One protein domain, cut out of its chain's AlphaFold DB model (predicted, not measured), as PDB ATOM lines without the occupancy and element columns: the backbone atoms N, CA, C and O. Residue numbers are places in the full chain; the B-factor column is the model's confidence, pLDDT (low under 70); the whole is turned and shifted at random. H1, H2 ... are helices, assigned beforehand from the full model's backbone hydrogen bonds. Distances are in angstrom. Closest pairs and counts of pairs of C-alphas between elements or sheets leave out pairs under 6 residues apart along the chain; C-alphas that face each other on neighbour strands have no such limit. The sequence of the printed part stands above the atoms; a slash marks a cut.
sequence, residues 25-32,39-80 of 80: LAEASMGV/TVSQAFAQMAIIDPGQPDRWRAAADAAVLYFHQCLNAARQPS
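AT A GLANCE: This is residues 25 to 32 and 39 to 80 of the 80 residues of an uncharacterized protein of Sphingomonas sp. ABOLF (UniProt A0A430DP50). One long helix, H3, has two shorter helices, H1 and H2, at its beginning; together they make a small head of helices, from which the later part of H3 and the tail after it, residues 66 to 80, stick out as an arm. H2 folds back into H3 through a tight link, so that the two make a corner at the beginning of H3, while H1 packs on residues 58 to 62 of H3 and stays apart from H2. The printed part has 50 residues with three named helices, in the order H1, H2, H3, and no named strand; the class is all helix. The whole is extended, with a radius of gyration of the C-alphas of 15.1 A, and spans 50 by 19 by 16 A, the length coming from the arm.

IN THESE COORDINATES: The printed part begins with H1, residues 25 to 30, 8.5 A from first to last C-alpha; C-alpha 25 is at (148.632, 164.082, 133.607). H2 is residues 40 to 50, 16.0 A long, with C-alpha 40 at (145.719, 152.717, 135.337). H3 is residues 54 to 75, 31.6 A long, and its last C-alpha, 75, is at (161.808, 177.647, 148.315).

HOW THE PARTS SIT: H1 touches H3, which meets it with residues 58 to 62 alone; the closest C-alphas are those of Ala 26 and Trp 58, 6.5 A apart. Their lines stand at a steep tilt of 62 degrees, and they run opposite ways. H1 and H2 are apart. H2 touches H3, which meets it with residues 54 to 55 alone; the closest C-alphas are those of Phe 44 and Pro 55, 5.7 A apart. These two also run opposite ways, at a steep tilt of 55 degrees. In H1 and H3 every O i to N i+4 pair is within hydrogen-bond range; in H2 6 of 7 are.

THE WHOLE: The two C-alphas farthest apart are those of Ile 49 and Ser 80, 50.5 A. Residues 66 to 80, of which 66 to 75 belong to H3, stand free; the body without them has 35 residues and spans 25 by 19 by 17 A. Residues 33 to 38 are cut out and not printed, and C-alphas 32 and 39 are 14.8 A apart across the cut, which lies in the link from H1 to H2. The link from H2 to H3 is tight, with 3 residues. Ser 80 is the chain's last residue. The mean pLDDT of the printed part is 88.7, and residues 78 to 80 are under 70.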
ATOM      1  N   LEU A  25     147.923 163.133 134.469       95.06
ATOM      2  CA  LEU A  25     148.632 164.082 133.607       95.06
ATOM      3  C   LEU A  25     148.311 163.828 132.132       95.06
ATOM      4  O   LEU A  25     147.993 164.770 131.411       95.06
ATOM      5  N   ALA A  26     148.320 162.561 131.714       94.69
ATOM      6  CA  ALA A  26     147.966 162.164 130.357       94.69
ATOM      7  C   ALA A  26     146.526 162.579 130.003       94.69
ATOM      8  O   ALA A  26     146.296 163.231 128.986       94.69
ATOM      9  N   GLU A  27     145.561 162.270 130.873       95.00
ATOM     10  CA  GLU A  27     144.158 162.683 130.727       95.00
ATOM     11  C   GLU A  27     143.998 164.200 130.583       95.00
ATOM     12  O   GLU A  27     143.329 164.678 129.667       95.00
ATOM     13  N   ALA A  28     144.628 164.962 131.481       94.88
ATOM     14  CA  ALA A  28     144.561 166.418 131.466       94.88
ATOM     15  C   ALA A  28     145.191 167.003 130.195       94.88
ATOM     16  O   ALA A  28     144.616 167.905 129.592       94.88
ATOM     17  N   SER A  29     146.336 166.467 129.765       94.50
ATOM     18  CA  SER A  29     147.038 166.932 128.567       94.50
ATOM     19  C   SER A  29     146.286 166.625 127.277       94.50
ATOM     20  O   SER A  29     146.383 167.395 126.327       94.50
ATOM     21  N   MET A  30     145.585 165.494 127.213       91.00
ATOM     22  CA  MET A  30     144.851 165.064 126.022       91.00
ATOM     23  C   MET A  30     143.394 165.546 126.017       91.00
ATOM     24  O   MET A  30     142.700 165.371 125.021       91.00
ATOM     25  N   GLY A  31     142.913 166.133 127.117       92.88
ATOM     26  CA  GLY A  31     141.517 166.551 127.256       92.88
ATOM     27  C   GLY A  31     140.533 165.378 127.298       92.88
ATOM     28  O   GLY A  31     139.363 165.548 126.960       92.88
ATOM     29  N   VAL A  32     140.988 164.189 127.702       90.75
ATOM     30  CA  VAL A  32     140.176 162.963 127.748       90.75
ATOM     31  C   VAL A  32     140.160 162.370 129.149       90.75
ATOM     32  O   VAL A  32     141.043 162.624 129.965       90.75
ATOM     33  N   THR A  39     141.218 150.741 135.028       95.56
ATOM     34  CA  THR A  39     142.420 150.828 135.861       95.56
ATOM     35  C   THR A  39     143.536 151.583 135.142       95.56
ATOM     36  O   THR A  39     143.558 151.686 133.914       95.56
ATOM     37  N   VAL A  40     144.515 152.082 135.903       94.69
ATOM     38  CA  VAL A  40     145.719 152.717 135.337       94.69
ATOM     39  C   VAL A  40     146.450 151.775 134.380       94.69
ATOM     40  O   VAL A  40     146.824 152.179 133.283       94.69
ATOM     41  N   SER A  41     146.599 150.504 134.762       94.44
ATOM     42  CA  SER A  41     147.269 149.500 133.934       94.44
ATOM     43  C   SER A  41     146.560 149.295 132.595       94.44
ATOM     44  O   SER A  41     147.222 149.181 131.569       94.44
ATOM     45  N   GLN A  42     145.221 149.295 132.584       95.69
ATOM     46  CA  GLN A  42     144.439 149.207 131.347       95.69
ATOM     47  C   GLN A  42     144.619 150.454 130.474       95.69
ATOM     48  O   GLN A  42     144.800 150.325 129.266       95.69
ATOM     49  N   ALA A  43     144.626 151.648 131.074       93.31
ATOM     50  CA  ALA A  43     144.857 152.892 130.344       93.31
ATOM     51  C   ALA A  43     146.253 152.921 129.697       93.31
ATOM     52  O   ALA A  43     146.385 153.243 128.518       93.31
ATOM     53  N   PHE A  44     147.293 152.516 130.428       94.56
ATOM     54  CA  PHE A  44     148.650 152.444 129.885       94.56
ATOM     55  C   PHE A  44     148.830 151.344 128.848       94.56
ATOM     56  O   PHE A  44     149.535 151.569 127.867       94.56
ATOM     57  N   ALA A  45     148.164 150.198 129.001       94.12
ATOM     58  CA  ALA A  45     148.152 149.175 127.962       94.12
ATOM     59  C   ALA A  45     147.561 149.719 126.651       94.12
ATOM     60  O   ALA A  45     148.121 149.478 125.588       94.12
ATOM     61  N   GLN A  46     146.481 150.507 126.717       92.00
ATOM     62  CA  GLN A  46     145.895 151.139 125.529       92.00
ATOM     63  C   GLN A  46     146.819 152.189 124.899       92.00
ATOM     64  O   GLN A  46     146.976 152.204 123.682       92.00
ATOM     65  N   MET A  47     147.467 153.030 125.709       91.19
ATOM     66  CA  MET A  47     148.457 154.003 125.223       91.19
ATOM     67  C   MET A  47     149.632 153.315 124.517       91.19
ATOM     68  O   MET A  47     150.027 153.731 123.431       91.19
ATOM     69  N   ALA A  48     150.137 152.219 125.091       94.06
ATOM     70  CA  ALA A  48     151.263 151.461 124.547       94.06
ATOM     71  C   ALA A  48     150.974 150.810 123.183       94.06
ATOM     72  O   ALA A  48     151.907 150.575 122.420       94.06
ATOM     73  N   ILE A  49     149.704 150.522 122.863       94.19
ATOM     74  CA  ILE A  49     149.306 150.002 121.542       94.19
ATOM     75  C   ILE A  49     149.535 151.055 120.452       94.19
ATOM     76  O   ILE A  49     149.932 150.713 119.341       94.19
ATOM     77  N   ILE A  50     149.273 152.326 120.764       89.88
ATOM     78  CA  ILE A  50     149.420 153.445 119.826       89.88
ATOM     79  C   ILE A  50     150.886 153.882 119.763       89.88
ATOM     80  O   ILE A  50     151.432 154.087 118.682       89.88
ATOM     81  N   ASP A  51     151.521 154.015 120.927       92.81
ATOM     82  CA  ASP A  51     152.921 154.395 121.072       92.81
ATOM     83  C   ASP A  51     153.526 153.690 122.301       92.81
ATOM     84  O   ASP A  51     153.260 154.094 123.440       92.81
ATOM     85  N   PRO A  52     154.373 152.663 122.096       93.25
ATOM     86  CA  PRO A  52     154.943 151.868 123.181       93.25
ATOM     87  C   PRO A  52     155.721 152.675 124.226       93.25
ATOM     88  O   PRO A  52     155.778 152.272 125.384       93.25
ATOM     89  N   GLY A  53     156.307 153.817 123.847       94.12
ATOM     90  CA  GLY A  53     157.086 154.663 124.756       94.12
ATOM     91  C   GLY A  53     156.244 155.688 125.519       94.12
ATOM     92  O   GLY A  53     156.749 156.367 126.416       94.12
ATOM     93  N   GLN A  54     154.967 155.841 125.172       93.81
ATOM     94  CA  GLN A  54     154.104 156.859 125.759       93.81
ATOM     95  C   GLN A  54     153.887 156.685 127.275       93.81
ATOM     96  O   GLN A  54     154.006 157.693 127.979       93.81
ATOM     97  N   PRO A  55     153.641 155.475 127.823       94.62
ATOM     98  CA  PRO A  55     153.492 155.300 129.269       94.62
ATOM     99  C   PRO A  55     154.723 155.754 130.063       94.62
ATOM    100  O   PRO A  55     154.591 156.448 131.071       94.62
ATOM    101  N   ASP A  56     155.927 155.426 129.591       95.50
ATOM    102  CA  ASP A  56     157.166 155.772 130.293       95.50
ATOM    103  C   ASP A  56     157.440 157.275 130.288       95.50
ATOM    104  O   ASP A  56     157.887 157.827 131.295       95.50
ATOM    105  N   ARG A  57     157.088 157.973 129.203       96.44
ATOM    106  CA  ARG A  57     157.168 159.440 129.162       96.44
ATOM    107  C   ARG A  57     156.211 160.094 130.156       96.44
ATOM    108  O   ARG A  57     156.597 161.059 130.811       96.44
ATOM    109  N   TRP A  58     155.002 159.558 130.332       96.25
ATOM    110  CA  TRP A  58     154.071 160.069 131.346       96.25
ATOM    111  C   TRP A  58     154.546 159.803 132.772       96.25
ATOM    112  O   TRP A  58     154.400 160.670 133.634       96.25
ATOM    113  N   ARG A  59     155.167 158.648 133.022       94.75
ATOM    114  CA  ARG A  59     155.814 158.358 134.307       94.75
ATOM    115  C   ARG A  59     156.957 159.327 134.602       94.75
ATOM    116  O   ARG A  59     157.007 159.880 135.695       94.75
ATOM    117  N   ALA A  60     157.819 159.595 133.621       94.69
ATOM    118  CA  ALA A  60     158.889 160.583 133.759       94.69
ATOM    119  C   ALA A  60     158.342 162.003 134.007       94.69
ATOM    120  O   ALA A  60     158.875 162.740 134.835       94.69
ATOM    121  N   ALA A  61     157.245 162.379 133.340       94.62
ATOM    122  CA  ALA A  61     156.569 163.654 133.577       94.62
ATOM    123  C   ALA A  61     155.988 163.754 134.999       94.62
ATOM    124  O   ALA A  61     156.080 164.811 135.624       94.62
ATOM    125  N   ALA A  62     155.430 162.662 135.532       93.31
ATOM    126  CA  ALA A  62     154.954 162.608 136.913       93.31
ATOM    127  C   ALA A  62     156.098 162.814 137.917       93.31
ATOM    128  O   ALA A  62     155.956 163.623 138.835       93.31
ATOM    129  N   ASP A  63     157.244 162.160 137.710       90.69
ATOM    130  CA  ASP A  63     158.423 162.327 138.567       90.69
ATOM    131  C   ASP A  63     158.934 163.775 138.548       90.69
ATOM    132  O   ASP A  63     159.202 164.366 139.598       90.69
ATOM    133  N   ALA A  64     159.012 164.382 137.359       90.50
ATOM    134  CA  ALA A  64     159.430 165.771 137.195       90.50
ATOM    135  C   ALA A  64     158.462 166.753 137.876       90.50
ATOM    136  O   ALA A  64     158.902 167.696 138.537       90.50
ATOM    137  N   ALA A  65     157.151 166.518 137.766       89.38
ATOM    138  CA  ALA A  65     156.140 167.337 138.426       89.38
ATOM    139  C   ALA A  65     156.283 167.275 139.951       89.38
ATOM    140  O   ALA A  65     156.306 168.315 140.610       89.38
ATOM    141  N   VAL A  66     156.435 166.071 140.513       87.25
ATOM    142  CA  VAL A  66     156.659 165.875 141.953       87.25
ATOM    143  C   VAL A  66     157.917 166.618 142.399       87.25
ATOM    144  O   VAL A  66     157.847 167.426 143.327       87.25
ATOM    145  N   LEU A  67     159.045 166.424 141.710       87.25
ATOM    146  CA  LEU A  67     160.303 167.105 142.025       87.25
ATOM    147  C   LEU A  67     160.146 168.633 142.025       87.25
ATOM    148  O   LEU A  67     160.576 169.295 142.971       87.25
ATOM    149  N   TYR A  68     159.495 169.189 141.004       86.56
ATOM    150  CA  TYR A  68     159.251 170.625 140.900       86.56
ATOM    151  C   TYR A  68     158.393 171.153 142.057       86.56
ATOM    152  O   TYR A  68     158.722 172.175 142.665       86.56
ATOM    153  N   PHE A  69     157.326 170.439 142.428       86.12
ATOM    154  CA  PHE A  69     156.507 170.817 143.580       86.12
ATOM    155  C   PHE A  69     157.306 170.787 144.886       86.12
ATOM    156  O   PHE A  69     157.189 171.717 145.685       86.12
ATOM    157  N   HIS A  70     158.158 169.780 145.094       83.19
ATOM    158  CA  HIS A  70     159.051 169.735 146.255       83.19
ATOM    159  C   HIS A  70     160.015 170.926 146.289       83.19
ATOM    160  O   HIS A  70     160.171 171.551 147.340       83.19
ATOM    161  N   GLN A  71     160.618 171.286 145.154       83.75
ATOM    162  CA  GLN A  71     161.491 172.458 145.051       83.75
ATOM    163  C   GLN A  71     160.741 173.752 145.390       83.75
ATOM    164  O   GLN A  71     161.225 174.544 146.198       83.75
ATOM    165  N   CYS A  72     159.531 173.936 144.856       83.94
ATOM    166  CA  CYS A  72     158.706 175.112 145.137       83.94
ATOM    167  C   CYS A  72     158.306 175.201 146.617       83.94
ATOM    168  O   CYS A  72     158.317 176.283 147.204       83.94
ATOM    169  N   LEU A  73     157.967 174.071 147.243       82.31
ATOM    170  CA  LEU A  73     157.640 174.019 148.669       82.31
ATOM    171  C   LEU A  73     158.849 174.343 149.547       82.31
ATOM    172  O   LEU A  73     158.688 175.026 150.557       82.31
ATOM    173  N   ASN A  74     160.040 173.879 149.173       78.06
ATOM    174  CA  ASN A  74     161.274 174.177 149.896       78.06
ATOM    175  C   ASN A  74     161.668 175.654 149.757       78.06
ATOM    176  O   ASN A  74     161.981 176.285 150.763       78.06
ATOM    177  N   ALA A  75     161.570 176.223 148.551       81.12
ATOM    178  CA  ALA A  75     161.808 177.647 148.315       81.12
ATOM    179  C   ALA A  75     160.843 178.527 149.127       81.12
ATOM    180  O   ALA A  75     161.264 179.477 149.775       81.12
ATOM    181  N   ALA A  76     159.559 178.160 149.182       76.50
ATOM    182  CA  ALA A  76     158.557 178.873 149.975       76.50
ATOM    183  C   ALA A  76     158.741 178.745 151.503       76.50
ATOM    184  O   ALA A  76     158.062 179.444 152.252       76.50
ATOM    185  N   ARG A  77     159.596 177.828 151.978       73.31
ATOM    186  CA  ARG A  77     159.889 177.613 153.405       73.31
ATOM    187  C   ARG A  77     161.149 178.329 153.885       73.31
ATOM    188  O   ARG A  77     161.337 178.395 155.097       73.31
ATOM    189  N   GLN A  78     162.011 178.830 152.997       55.59
ATOM    190  CA  GLN A  78     163.185 179.585 153.431       55.59
ATOM    191  C   GLN A  78     162.746 180.959 153.968       55.59
ATOM    192  O   GLN A  78     162.095 181.704 153.235       55.59
ATOM    193  N   PRO A  79     163.062 181.302 155.232       57.31
ATOM    194  CA  PRO A  79     162.872 182.657 155.723       57.31
ATOM    195  C   PRO A  79     163.904 183.560 155.042       57.31
ATOM    196  O   PRO A  79     165.104 183.293 155.116       57.31
ATOM    197  N   SER A  80     163.417 184.579 154.335       53.97
ATOM    198  CA  SER A  80     164.206 185.738 153.902       53.97
ATOM    199  C   SER A  80     164.728 186.538 155.087       53.97
ATOM    200  O   SER A  80     163.955 186.659 156.068       53.97
TER     201      SER A  80